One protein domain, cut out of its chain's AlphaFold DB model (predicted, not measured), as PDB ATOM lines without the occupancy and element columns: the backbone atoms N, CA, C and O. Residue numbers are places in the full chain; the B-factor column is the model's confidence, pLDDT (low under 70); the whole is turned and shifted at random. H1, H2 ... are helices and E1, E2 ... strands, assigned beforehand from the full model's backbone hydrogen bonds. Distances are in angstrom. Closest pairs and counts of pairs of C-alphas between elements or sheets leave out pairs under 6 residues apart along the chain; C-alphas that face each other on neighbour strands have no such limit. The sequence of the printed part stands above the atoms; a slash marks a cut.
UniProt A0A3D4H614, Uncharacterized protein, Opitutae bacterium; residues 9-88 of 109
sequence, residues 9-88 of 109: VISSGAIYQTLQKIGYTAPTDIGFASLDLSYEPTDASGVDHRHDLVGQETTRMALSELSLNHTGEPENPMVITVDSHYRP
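AT A GLANCE: This is residues 9 to 88 of the 109 residues of an uncharacterized protein of Opitutae bacterium (UniProt A0A3D4H614). A small head, made of a sheet of four short strands with the helix H1 over one face near E1 and E2, gives way to one long arm. The arm is the helix H2, which leads away from the sheet after E3, and the unnamed residues 68 to 84, which fold back from its far end to E4. The sheet is loosely joined, since E2 and E3 meet only at a point; its order is E1, E2, E3, E4, mixed. The printed part has 80 residues, with two named helices and four named strands in the order E1, H1, E2, E3, H2, E4, of mixed class, helices and strands. The whole is extended, with a radius of gyration of the C-alphas of 18.6 A and spans of 58 by 20 by 16 A.

HOW THE PARTS SIT: E1, residues 9 to 11, is an edge strand and the parallel neighbour of E2, residues 31 to 34, at 13 degrees; N 9 and O 31 are 2.9 A apart and N 11 and O 33 3.0 A, both within hydrogen-bond range. H1, residues 13 to 21, lies between them in the chain, and E1, H1 and E2 form a strand-helix-strand unit, two parallel neighbour strands with a helix between, with a right-handed crossover. H1 is on the sheet at a height of 10.0 A, only just over E1 and E2, with 3 of its C-alphas falling on each. On the local plane its line stands at 1 degrees to that of E1, along the strands. The closest C-alphas of H1 and E2 are those of Gly 13 and Ser 34, 6.2 A apart. E2 and E3, residues 45 to 48, meet only at a point, where the C-alphas of Ser 34 and Gly 46 face each other at 4.2 A. E1 and E3 are only just apart, at 8.2 A. E4, residues 85 to 87, is the other edge strand and antiparallel to E3 at 148 degrees; N 87 and O 46 are 2.8 A apart and N 48 and O 85 2.9 A, within hydrogen-bond range. H2, residues 51 to 67, is not on the sheet and is apart from H1. In H1 and H2 every O i to N i+4 pair is within hydrogen-bond range.

IN THESE COORDINATES: E1 begins at C-alpha 9, (110.773, 255.528, 302.023), and is 6.2 A long. H1 measures 12.6 A, E2 10.4 A and E3 9.4 A. H2 measures 24.2 A, from C-alpha 51 at (97.697, 253.239, 283.055) to C-alpha 67 at (88.549, 258.604, 261.298). E4, 6.2 A long, ends at C-alpha 87, (95.974, 254.564, 297.207).

THE WHOLE: The two C-alphas farthest apart are those of Gly 23 and Asn 69, 57.9 A. The printed part has no cut. The link from H2 to E4, 17 residues, is long. The mean pLDDT of the printed part is 93.2, and no printed residue is under 70.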
ATOM      1  N   VAL A   9     110.145 255.492 303.351       94.81
ATOM      2  CA  VAL A   9     110.773 255.528 302.023       94.81
ATOM      3  C   VAL A   9     109.698 255.639 300.949       94.81
ATOM      4  O   VAL A   9     108.740 254.870 300.934       94.81
ATOM      5  N   ILE A  10     109.888 256.566 300.010       95.94
ATOM      6  CA  ILE A  10     109.053 256.703 298.812       95.94
ATOM      7  C   ILE A  10     109.899 256.273 297.618       95.94
ATOM      8  O   ILE A  10     110.911 256.911 297.322       95.94
ATOM      9  N   SER A  11     109.553 255.162 296.968       95.88
ATOM     10  CA  SER A  11     110.384 254.625 295.885       95.88
ATOM     11  C   SER A  11     109.668 253.585 295.020       95.88
ATOM     12  O   SER A  11     108.464 253.387 295.132       95.88
ATOM     13  N   SER A  12     110.401 252.922 294.125       95.75
ATOM     14  CA  SER A  12     109.884 251.815 293.319       95.75
ATOM     15  C   SER A  12     109.756 250.521 294.130       95.75
ATOM     16  O   SER A  12     110.418 250.330 295.155       95.75
ATOM     17  N   GLY A  13     108.963 249.579 293.616       93.62
ATOM     18  CA  GLY A  13     108.821 248.242 294.197       93.62
ATOM     19  C   GLY A  13     110.139 247.468 294.353       93.62
ATOM     20  O   GLY A  13     110.317 246.707 295.303       93.62
ATOM     21  N   ALA A  14     111.139 247.728 293.503       95.50
ATOM     22  CA  ALA A  14     112.465 247.116 293.630       95.50
ATOM     23  C   ALA A  14     113.182 247.514 294.935       95.50
ATOM     24  O   ALA A  14     113.897 246.704 295.537       95.50
ATOM     25  N   ILE A  15     112.973 248.747 295.404       95.81
ATOM     26  CA  ILE A  15     113.524 249.204 296.683       95.81
ATOM     27  C   ILE A  15     112.793 248.550 297.849       95.81
ATOM     28  O   ILE A  15     113.454 248.138 298.797       95.81
ATOM     29  N   TYR A  16     111.478 248.342 297.754       95.25
ATOM     30  CA  TYR A  16     110.745 247.562 298.752       95.25
ATOM     31  C   TYR A  16     111.327 246.153 298.923       95.25
ATOM     32  O   TYR A  16     111.667 245.743 300.032       95.25
ATOM     33  N   GLN A  17     111.548 245.440 297.816       94.44
ATOM     34  CA  GLN A  17     112.169 244.112 297.848       94.44
ATOM     35  C   GLN A  17     113.589 244.151 298.425       94.44
ATOM     36  O   GLN A  17     114.024 243.214 299.092       94.44
ATOM     37  N   THR A  18     114.332 245.228 298.161       95.81
ATOM     38  CA  THR A  18     115.675 245.417 298.719       95.81
ATOM     39  C   THR A  18     115.614 245.598 300.232       95.81
ATOM     40  O   THR A  18     116.350 244.908 300.929       95.81
ATOM     41  N   LEU A  19     114.702 246.436 300.738       94.25
ATOM     42  CA  LEU A  19     114.469 246.647 302.171       94.25
ATOM     43  C   LEU A  19     114.127 245.333 302.887       94.25
ATOM     44  O   LEU A  19     114.734 245.025 303.912       94.25
ATOM     45  N   GLN A  20     113.254 244.511 302.299       94.38
ATOM     46  CA  GLN A  20     112.928 243.190 302.845       94.38
ATOM     47  C   GLN A  20     114.152 242.268 302.920       94.38
ATOM     48  O   GLN A  20     114.368 241.599 303.928       94.38
ATOM     49  N   LYS A  21     114.996 242.250 301.878       96.56
ATOM     50  CA  LYS A  21     116.208 241.407 301.831       96.56
ATOM     51  C   LYS A  21     117.245 241.779 302.888       96.56
ATOM     52  O   LYS A  21     117.988 240.906 303.326       96.56
ATOM     53  N   ILE A  22     117.310 243.050 303.278       95.00
ATOM     54  CA  ILE A  22     118.220 243.528 304.330       95.00
ATOM     55  C   ILE A  22     117.576 243.523 305.727       95.00
ATOM     56  O   ILE A  22     118.205 243.969 306.682       95.00
ATOM     57  N   GLY A  23     116.354 242.993 305.858       95.00
ATOM     58  CA  GLY A  23     115.701 242.733 307.141       95.00
ATOM     59  C   GLY A  23     114.749 243.819 307.643       95.00
ATOM     60  O   GLY A  23     114.292 243.705 308.775       95.00
ATOM     61  N   TYR A  24     114.427 244.839 306.841       94.62
ATOM     62  CA  TYR A  24     113.401 245.825 307.202       94.62
ATOM     63  C   TYR A  24     112.007 245.351 306.788       94.62
ATOM     64  O   TYR A  24     111.788 244.895 305.663       94.62
ATOM     65  N   THR A  25     111.039 245.543 307.677       93.50
ATOM     66  CA  THR A  25     109.633 245.190 307.481       93.50
ATOM     67  C   THR A  25     108.771 246.445 307.489       93.50
ATOM     68  O   THR A  25     108.748 247.184 308.470       93.50
ATOM     69  N   ALA A  26     107.999 246.673 306.427       93.25
ATOM     70  CA  ALA A  26     106.966 247.706 306.435       93.25
ATOM     71  C   ALA A  26     105.631 247.138 306.950       93.25
ATOM     72  O   ALA A  26     105.288 246.012 306.583       93.25
ATOM     73  N   PRO A  27     104.851 247.892 307.745       93.81
ATOM     74  CA  PRO A  27     105.094 249.269 308.198       93.81
ATOM     75  C   PRO A  27     105.834 249.369 309.553       93.81
ATOM     76  O   PRO A  27     105.901 250.454 310.130       93.81
ATOM     77  N   THR A  28     106.311 248.246 310.104       91.31
ATOM     78  CA  THR A  28     106.810 248.147 311.489       91.31
ATOM     79  C   THR A  28     108.149 248.847 311.704       91.31
ATOM     80  O   THR A  28     108.266 249.667 312.608       91.31
ATOM     81  N   ASP A  29     109.146 248.529 310.878       92.19
ATOM     82  CA  ASP A  29     110.506 249.061 310.990       92.19
ATOM     83  C   ASP A  29     110.664 250.365 310.200       92.19
ATOM     84  O   ASP A  29     111.449 251.235 310.577       92.19
ATOM     85  N   ILE A  30     109.937 250.481 309.081       92.88
ATOM     86  CA  ILE A  30     109.932 251.652 308.204       92.88
ATOM     87  C   ILE A  30     108.651 251.700 307.363       92.88
ATOM     88  O   ILE A  30     108.181 250.676 306.865       92.88
ATOM     89  N   GLY A  31     108.081 252.887 307.168       94.88
ATOM     90  CA  GLY A  31     107.004 253.097 306.203       94.88
ATOM     91  C   GLY A  31     107.503 252.980 304.760       94.88
ATOM     92  O   GLY A  31     108.639 253.328 304.442       94.88
ATOM     93  N   PHE A  32     106.650 252.523 303.852       95.94
ATOM     94  CA  PHE A  32     106.958 252.488 302.426       95.94
ATOM     95  C   PHE A  32     105.773 252.969 301.589       95.94
ATOM     96  O   PHE A  32     104.651 252.495 301.778       95.94
ATOM     97  N   ALA A  33     106.033 253.860 300.633       96.62
ATOM     98  CA  ALA A  33     105.077 254.248 299.603       96.62
ATOM     99  C   ALA A  33     105.650 254.002 298.198       96.62
ATOM    100  O   ALA A  33     106.741 254.478 297.871       96.62
ATOM    101  N   SER A  34     104.907 253.276 297.360       96.94
ATOM    102  CA  SER A  34     105.289 253.007 295.978       96.94
ATOM    103  C   SER A  34     105.042 254.219 295.086       96.94
ATOM    104  O   SER A  34     103.974 254.835 295.123       96.94
ATOM    105  N   LEU A  35     106.010 254.516 294.225       95.94
ATOM    106  CA  LEU A  35     105.849 255.472 293.133       95.94
ATOM    107  C   LEU A  35     104.926 254.952 292.032       95.94
ATOM    108  O   LEU A  35     104.409 255.769 291.288       95.94
ATOM    109  N   ASP A  36     104.741 253.637 291.906       95.00
ATOM    110  CA  ASP A  36     103.871 253.029 290.899       95.00
ATOM    111  C   ASP A  36     103.333 251.688 291.419       95.00
ATOM    112  O   ASP A  36     104.096 250.756 291.684       95.00
ATOM    113  N   LEU A  37     102.016 251.600 291.595       95.75
ATOM    114  CA  LEU A  37     101.332 250.402 292.091       95.75
ATOM    115  C   LEU A  37     101.017 249.364 291.003       95.75
ATOM    116  O   LEU A  37     100.386 248.351 291.305       95.75
ATOM    117  N   SER A  38     101.451 249.586 289.760       91.81
ATOM    118  CA  SER A  38     101.397 248.571 288.697       91.81
ATOM    119  C   SER A  38     102.493 247.506 288.813       91.81
ATOM    120  O   SER A  38     102.403 246.464 288.165       91.81
ATOM    121  N   TYR A  39     103.488 247.729 289.676       90.25
ATOM    122  CA  TYR A  39     104.556 246.780 289.982       90.25
ATOM    123  C   TYR A  39     104.466 246.296 291.432       90.25
ATOM    124  O   TYR A  39     103.980 247.005 292.311       90.25
ATOM    125  N   GLU A  40     104.963 245.085 291.692       92.06
ATOM    126  CA  GLU A  40     104.957 244.518 293.039       92.06
ATOM    127  C   GLU A  40     105.824 245.322 294.027       92.06
ATOM    128  O   GLU A  40     106.944 245.709 293.677       92.06
ATOM    129  N   PRO A  41     105.377 245.498 295.286       93.12
ATOM    130  CA  PRO A  41     104.084 245.065 295.830       93.12
ATOM    131  C   PRO A  41     102.930 245.985 295.391       93.12
ATOM    132  O   PRO A  41     102.939 247.187 295.653       93.12
ATOM    133  N   THR A  42     101.898 245.413 294.766       94.06
ATOM    134  CA  THR A  42     100.778 246.192 294.207       94.06
ATOM    135  C   THR A  42      99.790 246.663 295.277       94.06
ATOM    136  O   THR A  42      99.033 247.600 295.057       94.06
ATOM    137  N   ASP A  43      99.757 246.027 296.442       94.75
ATOM    138  CA  ASP A  43      98.873 246.331 297.574       94.75
ATOM    139  C   ASP A  43      99.532 247.214 298.653       94.75
ATOM    140  O   ASP A  43      98.932 247.499 299.696       94.75
ATOM    141  N   ALA A  44     100.753 247.689 298.399       95.69
ATOM    142  CA  ALA A  44     101.393 248.722 299.200       95.69
ATOM    143  C   ALA A  44     100.663 250.071 299.071       95.69
ATOM    144  O   ALA A  44      99.903 250.320 298.134       95.69
ATOM    145  N   SER A  45     100.907 250.966 300.026       96.62
ATOM    146  CA  SER A  45     100.540 252.375 299.871       96.62
ATOM    147  C   SER A  45     101.323 252.969 298.707       96.62
ATOM    148  O   SER A  45     102.496 252.640 298.546       96.62
ATOM    149  N   GLY A  46     100.734 253.852 297.909       95.88
ATOM    150  CA  GLY A  46     101.455 254.440 296.782       95.88
ATOM    151  C   GLY A  46     100.571 255.150 295.775       95.88
ATOM    152  O   GLY A  46      99.432 255.500 296.074       95.88
ATOM    153  N   VAL A  47     101.111 255.373 294.582       96.25
ATOM    154  CA  VAL A  47     100.421 256.070 293.493       96.25
ATOM    155  C   VAL A  47      99.873 255.076 292.471       96.25
ATOM    156  O   VAL A  47     100.600 254.242 291.932       96.25
ATOM    157  N   ASP A  48      98.575 255.188 292.202       95.00
ATOM    158  CA  ASP A  48      97.903 254.557 291.073       95.00
ATOM    159  C   ASP A  48      97.850 255.554 289.906       95.00
ATOM    160  O   ASP A  48      97.139 256.563 289.964       95.00
ATOM    161  N   HIS A  49      98.639 255.287 288.863       93.25
ATOM    162  CA  HIS A  49      98.741 256.134 287.667       93.25
ATOM    163  C   HIS A  49      97.622 255.907 286.651       93.25
ATOM    164  O   HIS A  49      97.576 256.616 285.650       93.25
ATOM    165  N   ARG A  50      96.727 254.933 286.880       92.69
ATOM    166  CA  ARG A  50      95.611 254.622 285.970       92.69
ATOM    167  C   ARG A  50      96.065 254.390 284.525       92.69
ATOM    168  O   ARG A  50      95.507 254.943 283.574       92.69
ATOM    169  N   HIS A  51      97.109 253.572 284.362       92.56
ATOM    170  CA  HIS A  51      97.697 253.239 283.055       92.56
ATOM    171  C   HIS A  51      96.664 252.672 282.064       92.56
ATOM    172  O   HIS A  51      96.790 252.864 280.855       92.56
ATOM    173  N   ASP A  52      95.617 252.020 282.570       93.31
ATOM    174  CA  ASP A  52      94.460 251.555 281.805       93.31
ATOM    175  C   ASP A  52      93.700 252.711 281.138       93.31
ATOM    176  O   ASP A  52      93.452 252.678 279.930       93.31
ATOM    177  N   LEU A  53      93.393 253.767 281.895       94.31
ATOM    178  CA  LEU A  53      92.712 254.953 281.382       94.31
ATOM    179  C   LEU A  53      93.610 255.746 280.425       94.31
ATOM    180  O   LEU A  53      93.140 256.198 279.383       94.31
ATOM    181  N   VAL A  54      94.909 255.861 280.725       94.31
ATOM    182  CA  VAL A  54      95.888 256.471 279.807       94.31
ATOM    183  C   VAL A  54      95.882 255.748 278.457       94.31
ATOM    184  O   VAL A  54      95.820 256.392 277.407       94.31
ATOM    185  N   GLY A  55      95.897 254.414 278.464       94.06
ATOM    186  CA  GLY A  55      95.829 253.610 277.245       94.06
ATOM    187  C   GLY A  55      94.510 253.787 276.487       94.06
ATOM    188  O   GLY A  55      94.512 253.919 275.258       94.06
ATOM    189  N   GLN A  56      93.389 253.847 277.210       95.62
ATOM    190  CA  GLN A  56      92.067 254.083 276.632       95.62
ATOM    191  C   GLN A  56      91.987 255.440 275.920       95.62
ATOM    192  O   GLN A  56      91.594 255.496 274.752       95.62
ATOM    193  N   GLU A  57      92.394 256.522 276.583       95.44
ATOM    194  CA  GLU A  57      92.348 257.872 276.013       95.44
ATOM    195  C   GLU A  57      93.334 258.036 274.853       95.44
ATOM    196  O   GLU A  57      92.996 258.625 273.825       95.44
ATOM    197  N   THR A  58      94.515 257.421 274.949       93.94
ATOM    198  CA  THR A  58      95.491 257.399 273.847       93.94
ATOM    199  C   THR A  58      94.915 256.718 272.605       93.94
ATOM    200  O   THR A  58      95.004 257.248 271.497       93.94
ATOM    201  N   THR A  59      94.256 255.570 272.782       94.81
ATOM    202  CA  THR A  59      93.608 254.837 271.682       94.81
ATOM    203  C   THR A  59      92.474 255.651 271.066       94.81
ATOM    204  O   THR A  59      92.334 255.710 269.844       94.81
ATOM    205  N   ARG A  60      91.672 256.315 271.904       93.81
ATOM    206  CA  ARG A  60      90.574 257.182 271.470       93.81
ATOM    207  C   ARG A  60      91.079 258.361 270.633       93.81
ATOM    208  O   ARG A  60      90.485 258.643 269.594       93.81
ATOM    209  N   MET A  61      92.169 259.012 271.043       92.19
ATOM    210  CA  MET A  61      92.794 260.086 270.262       92.19
ATOM    211  C   MET A  61      93.263 259.584 268.896       92.19
ATOM    212  O   MET A  61      92.911 260.172 267.876       92.19
ATOM    213  N   ALA A  62      93.980 258.459 268.857       91.25
ATOM    214  CA  ALA A  62      94.461 257.884 267.601       91.25
ATOM    215  C   ALA A  62      93.308 257.519 266.652       91.25
ATOM    216  O   ALA A  62      93.358 257.820 265.461       91.25
ATOM    217  N   LEU A  63      92.234 256.917 267.175       93.31
ATOM    218  CA  LEU A  63      91.048 256.584 266.384       93.31
ATOM    219  C   LEU A  63      90.365 257.833 265.807       93.31
ATOM    220  O   LEU A  63      89.855 257.781 264.687       93.31
ATOM    221  N   SER A  64      90.355 258.941 266.552       90.81
ATOM    222  CA  SER A  64      89.805 260.217 266.086       90.81
ATOM    223  C   SER A  64      90.567 260.746 264.871       90.81
ATOM    224  O   SER A  64      89.944 261.068 263.862       90.81
ATOM    225  N   GLU A  65      91.901 260.764 264.926       91.81
ATOM    226  CA  GLU A  65      92.745 261.197 263.801       91.81
ATOM    227  C   GLU A  65      92.550 260.302 262.571       91.81
ATOM    228  O   GLU A  65      92.309 260.785 261.463       91.81
ATOM    229  N   LEU A  66      92.548 258.981 262.771       91.69
ATOM    230  CA  LEU A  66      92.344 258.024 261.681       91.69
ATOM    231  C   LEU A  66      90.963 258.160 261.029       91.69
ATOM    232  O   LEU A  66      90.847 258.055 259.810       91.69
ATOM    233  N   SER A  67      89.915 258.421 261.815       92.19
ATOM    234  CA  SER A  67      88.549 258.604 261.298       92.19
ATOM    235  C   SER A  67      88.412 259.848 260.416       92.19
ATOM    236  O   SER A  67      87.534 259.903 259.556       92.19
ATOM    237  N   LEU A  68      89.293 260.835 260.602       90.38
ATOM    238  CA  LEU A  68      89.398 262.035 259.773       90.38
ATOM    239  C   LEU A  68      90.355 261.849 258.581       90.38
ATOM    240  O   LEU A  68      90.598 262.793 257.835       90.38
ATOM    241  N   ASN A  69      90.862 260.628 258.360       90.88
ATOM    242  CA  ASN A  69      91.914 260.299 257.391       90.88
ATOM    243  C   ASN A  69      93.211 261.095 257.608       90.88
ATOM    244  O   ASN A  69      93.991 261.275 256.670       90.88
ATOM    245  N   HIS A  70      93.459 261.568 258.830       91.25
ATOM    246  CA  HIS A  70      94.746 262.145 259.182       91.25
ATOM    247  C   HIS A  70      95.766 261.025 259.392       91.25
ATOM    248  O   HIS A  70      95.465 259.953 259.922       91.25
ATOM    249  N   THR A  71      96.998 261.278 258.963       88.25
ATOM    250  CA  THR A  71      98.118 260.340 259.074       88.25
ATOM    251  C   THR A  71      99.404 261.111 259.325       88.25
ATOM    252  O   THR A  71      99.537 262.235 258.849       88.25
ATOM    253  N   GLY A  72     100.378 260.483 259.979       88.75
ATOM    254  CA  GLY A  72     101.639 261.140 260.315       88.75
ATOM    255  C   GLY A  72     101.522 261.983 261.583       88.75
ATOM    256  O   GLY A  72     100.771 261.633 262.492       88.75
ATOM    257  N   GLU A  73     102.301 263.058 261.664       88.69
ATOM    258  CA  GLU A  73     102.252 263.979 262.801       88.69
ATOM    259  C   GLU A  73     100.969 264.830 262.744       88.69
ATOM    260  O   GLU A  73     100.682 265.410 261.692       88.69
ATOM    261  N   PRO A  74     100.181 264.917 263.834       86.81
ATOM    262  CA  PRO A  74      98.961 265.718 263.851       86.81
ATOM    263  C   PRO A  74      99.261 267.203 263.638       86.81
ATOM    264  O   PRO A  74     100.116 267.768 264.319       86.81
ATOM    265  N   GLU A  75      98.498 267.862 262.763       87.38
ATOM    266  CA  GLU A  75      98.594 269.316 262.557       87.38
ATOM    267  C   GLU A  75      98.246 270.096 263.838       87.38
ATOM    268  O   GLU A  75      98.843 271.132 264.124       87.38
ATOM    269  N   ASN A  76      97.315 269.567 264.643       87.75
ATOM    270  CA  ASN A  76      96.904 270.131 265.927       87.75
ATOM    271  C   ASN A  76      97.076 269.081 267.040       87.75
ATOM    272  O   ASN A  76      96.155 268.300 267.289       87.75
ATOM    273  N   PRO A  77      98.237 269.028 267.716       88.44
ATOM    274  CA  PRO A  77      98.484 268.058 268.775       88.44
ATOM    275  C   PRO A  77      97.516 268.227 269.950       88.44
ATOM    276  O   PRO A  77      97.380 269.313 270.515       88.44
ATOM    277  N   MET A  78      96.878 267.129 270.351       87.88
ATOM    278  CA  MET A  78      96.058 267.072 271.559       87.88
ATOM    279  C   MET A  78      96.885 266.562 272.739       87.88
ATOM    280  O   MET A  78      97.672 265.627 272.603       87.88
ATOM    281  N   VAL A  79      96.675 267.162 273.911       90.81
ATOM    282  CA  VAL A  79      97.285 266.731 275.173       90.81
ATOM    283  C   VAL A  79      96.173 266.396 276.154       90.81
ATOM    284  O   VAL A  79      95.291 267.217 276.400       90.81
ATOM    285  N   ILE A  80      96.230 265.191 276.720       90.62
ATOM    286  CA  ILE A  80      95.326 264.734 277.776       90.62
ATOM    287  C   ILE A  80      96.156 264.469 279.027       90.62
ATOM    288  O   ILE A  80      97.176 263.782 278.969       90.62
ATOM    289  N   THR A  81      95.689 264.989 280.159       92.88
ATOM    290  CA  THR A  81      96.240 264.686 281.482       92.88
ATOM    291  C   THR A  81      95.287 263.744 282.196       92.88
ATOM    292  O   THR A  81      94.103 264.044 282.333       92.88
ATOM    293  N   VAL A  82      95.808 262.607 282.653       91.38
ATOM    294  CA  VAL A  82      95.081 261.675 283.517       91.38
ATOM    295  C   VAL A  82      95.640 261.818 284.925       91.38
ATOM    296  O   VAL A  82      96.836 261.627 285.136       91.38
ATOM    297  N   ASP A  83      94.778 262.172 285.876       92.25
ATOM    298  CA  ASP A  83      95.192 262.342 287.264       92.25
ATOM    299  C   ASP A  83      95.528 260.994 287.910       92.25
ATOM    300  O   ASP A  83      94.742 260.038 287.885       92.25
ATOM    301  N   SER A  84      96.705 260.948 288.533       91.62
ATOM    302  CA  SER A  84      97.109 259.864 289.420       91.62
ATOM    303  C   SER A  84      96.502 260.056 290.809       91.62
ATOM    304  O   SER A  84      96.399 261.188 291.290       91.62
ATOM    305  N   HIS A  85      96.189 258.964 291.502       92.25
ATOM    306  CA  HIS A  85      95.646 259.027 292.858       92.25
ATOM    307  C   HIS A  85      96.505 258.249 293.844       92.25
ATOM    308  O   HIS A  85      96.995 257.158 293.556       92.25
ATOM    309  N   TYR A  86      96.648 258.799 295.049       93.62
ATOM    310  CA  TYR A  86      97.204 258.040 296.156       93.62
ATOM    311  C   TYR A  86      96.220 256.946 296.581       93.62
ATOM    312  O   TYR A  86      95.053 257.226 296.868       93.62
ATOM    313  N   ARG A  87      96.705 255.708 296.669       94.56
ATOM    314  CA  ARG A  87      95.974 254.564 297.207       94.56
ATOM    315  C   ARG A  87      96.623 254.127 298.523       94.56
ATOM    316  O   ARG A  87      97.817 253.816 298.530       94.56
ATOM    317  N   PRO A  88      95.874 254.087 299.639       93.50
ATOM    318  CA  PRO A  88      96.382 253.525 300.881       93.50
ATOM    319  C   PRO A  88      96.563 252.008 300.748       93.50
ATOM    320  O   PRO A  88      95.763 251.335 300.100       93.50
TER     321      PRO A  88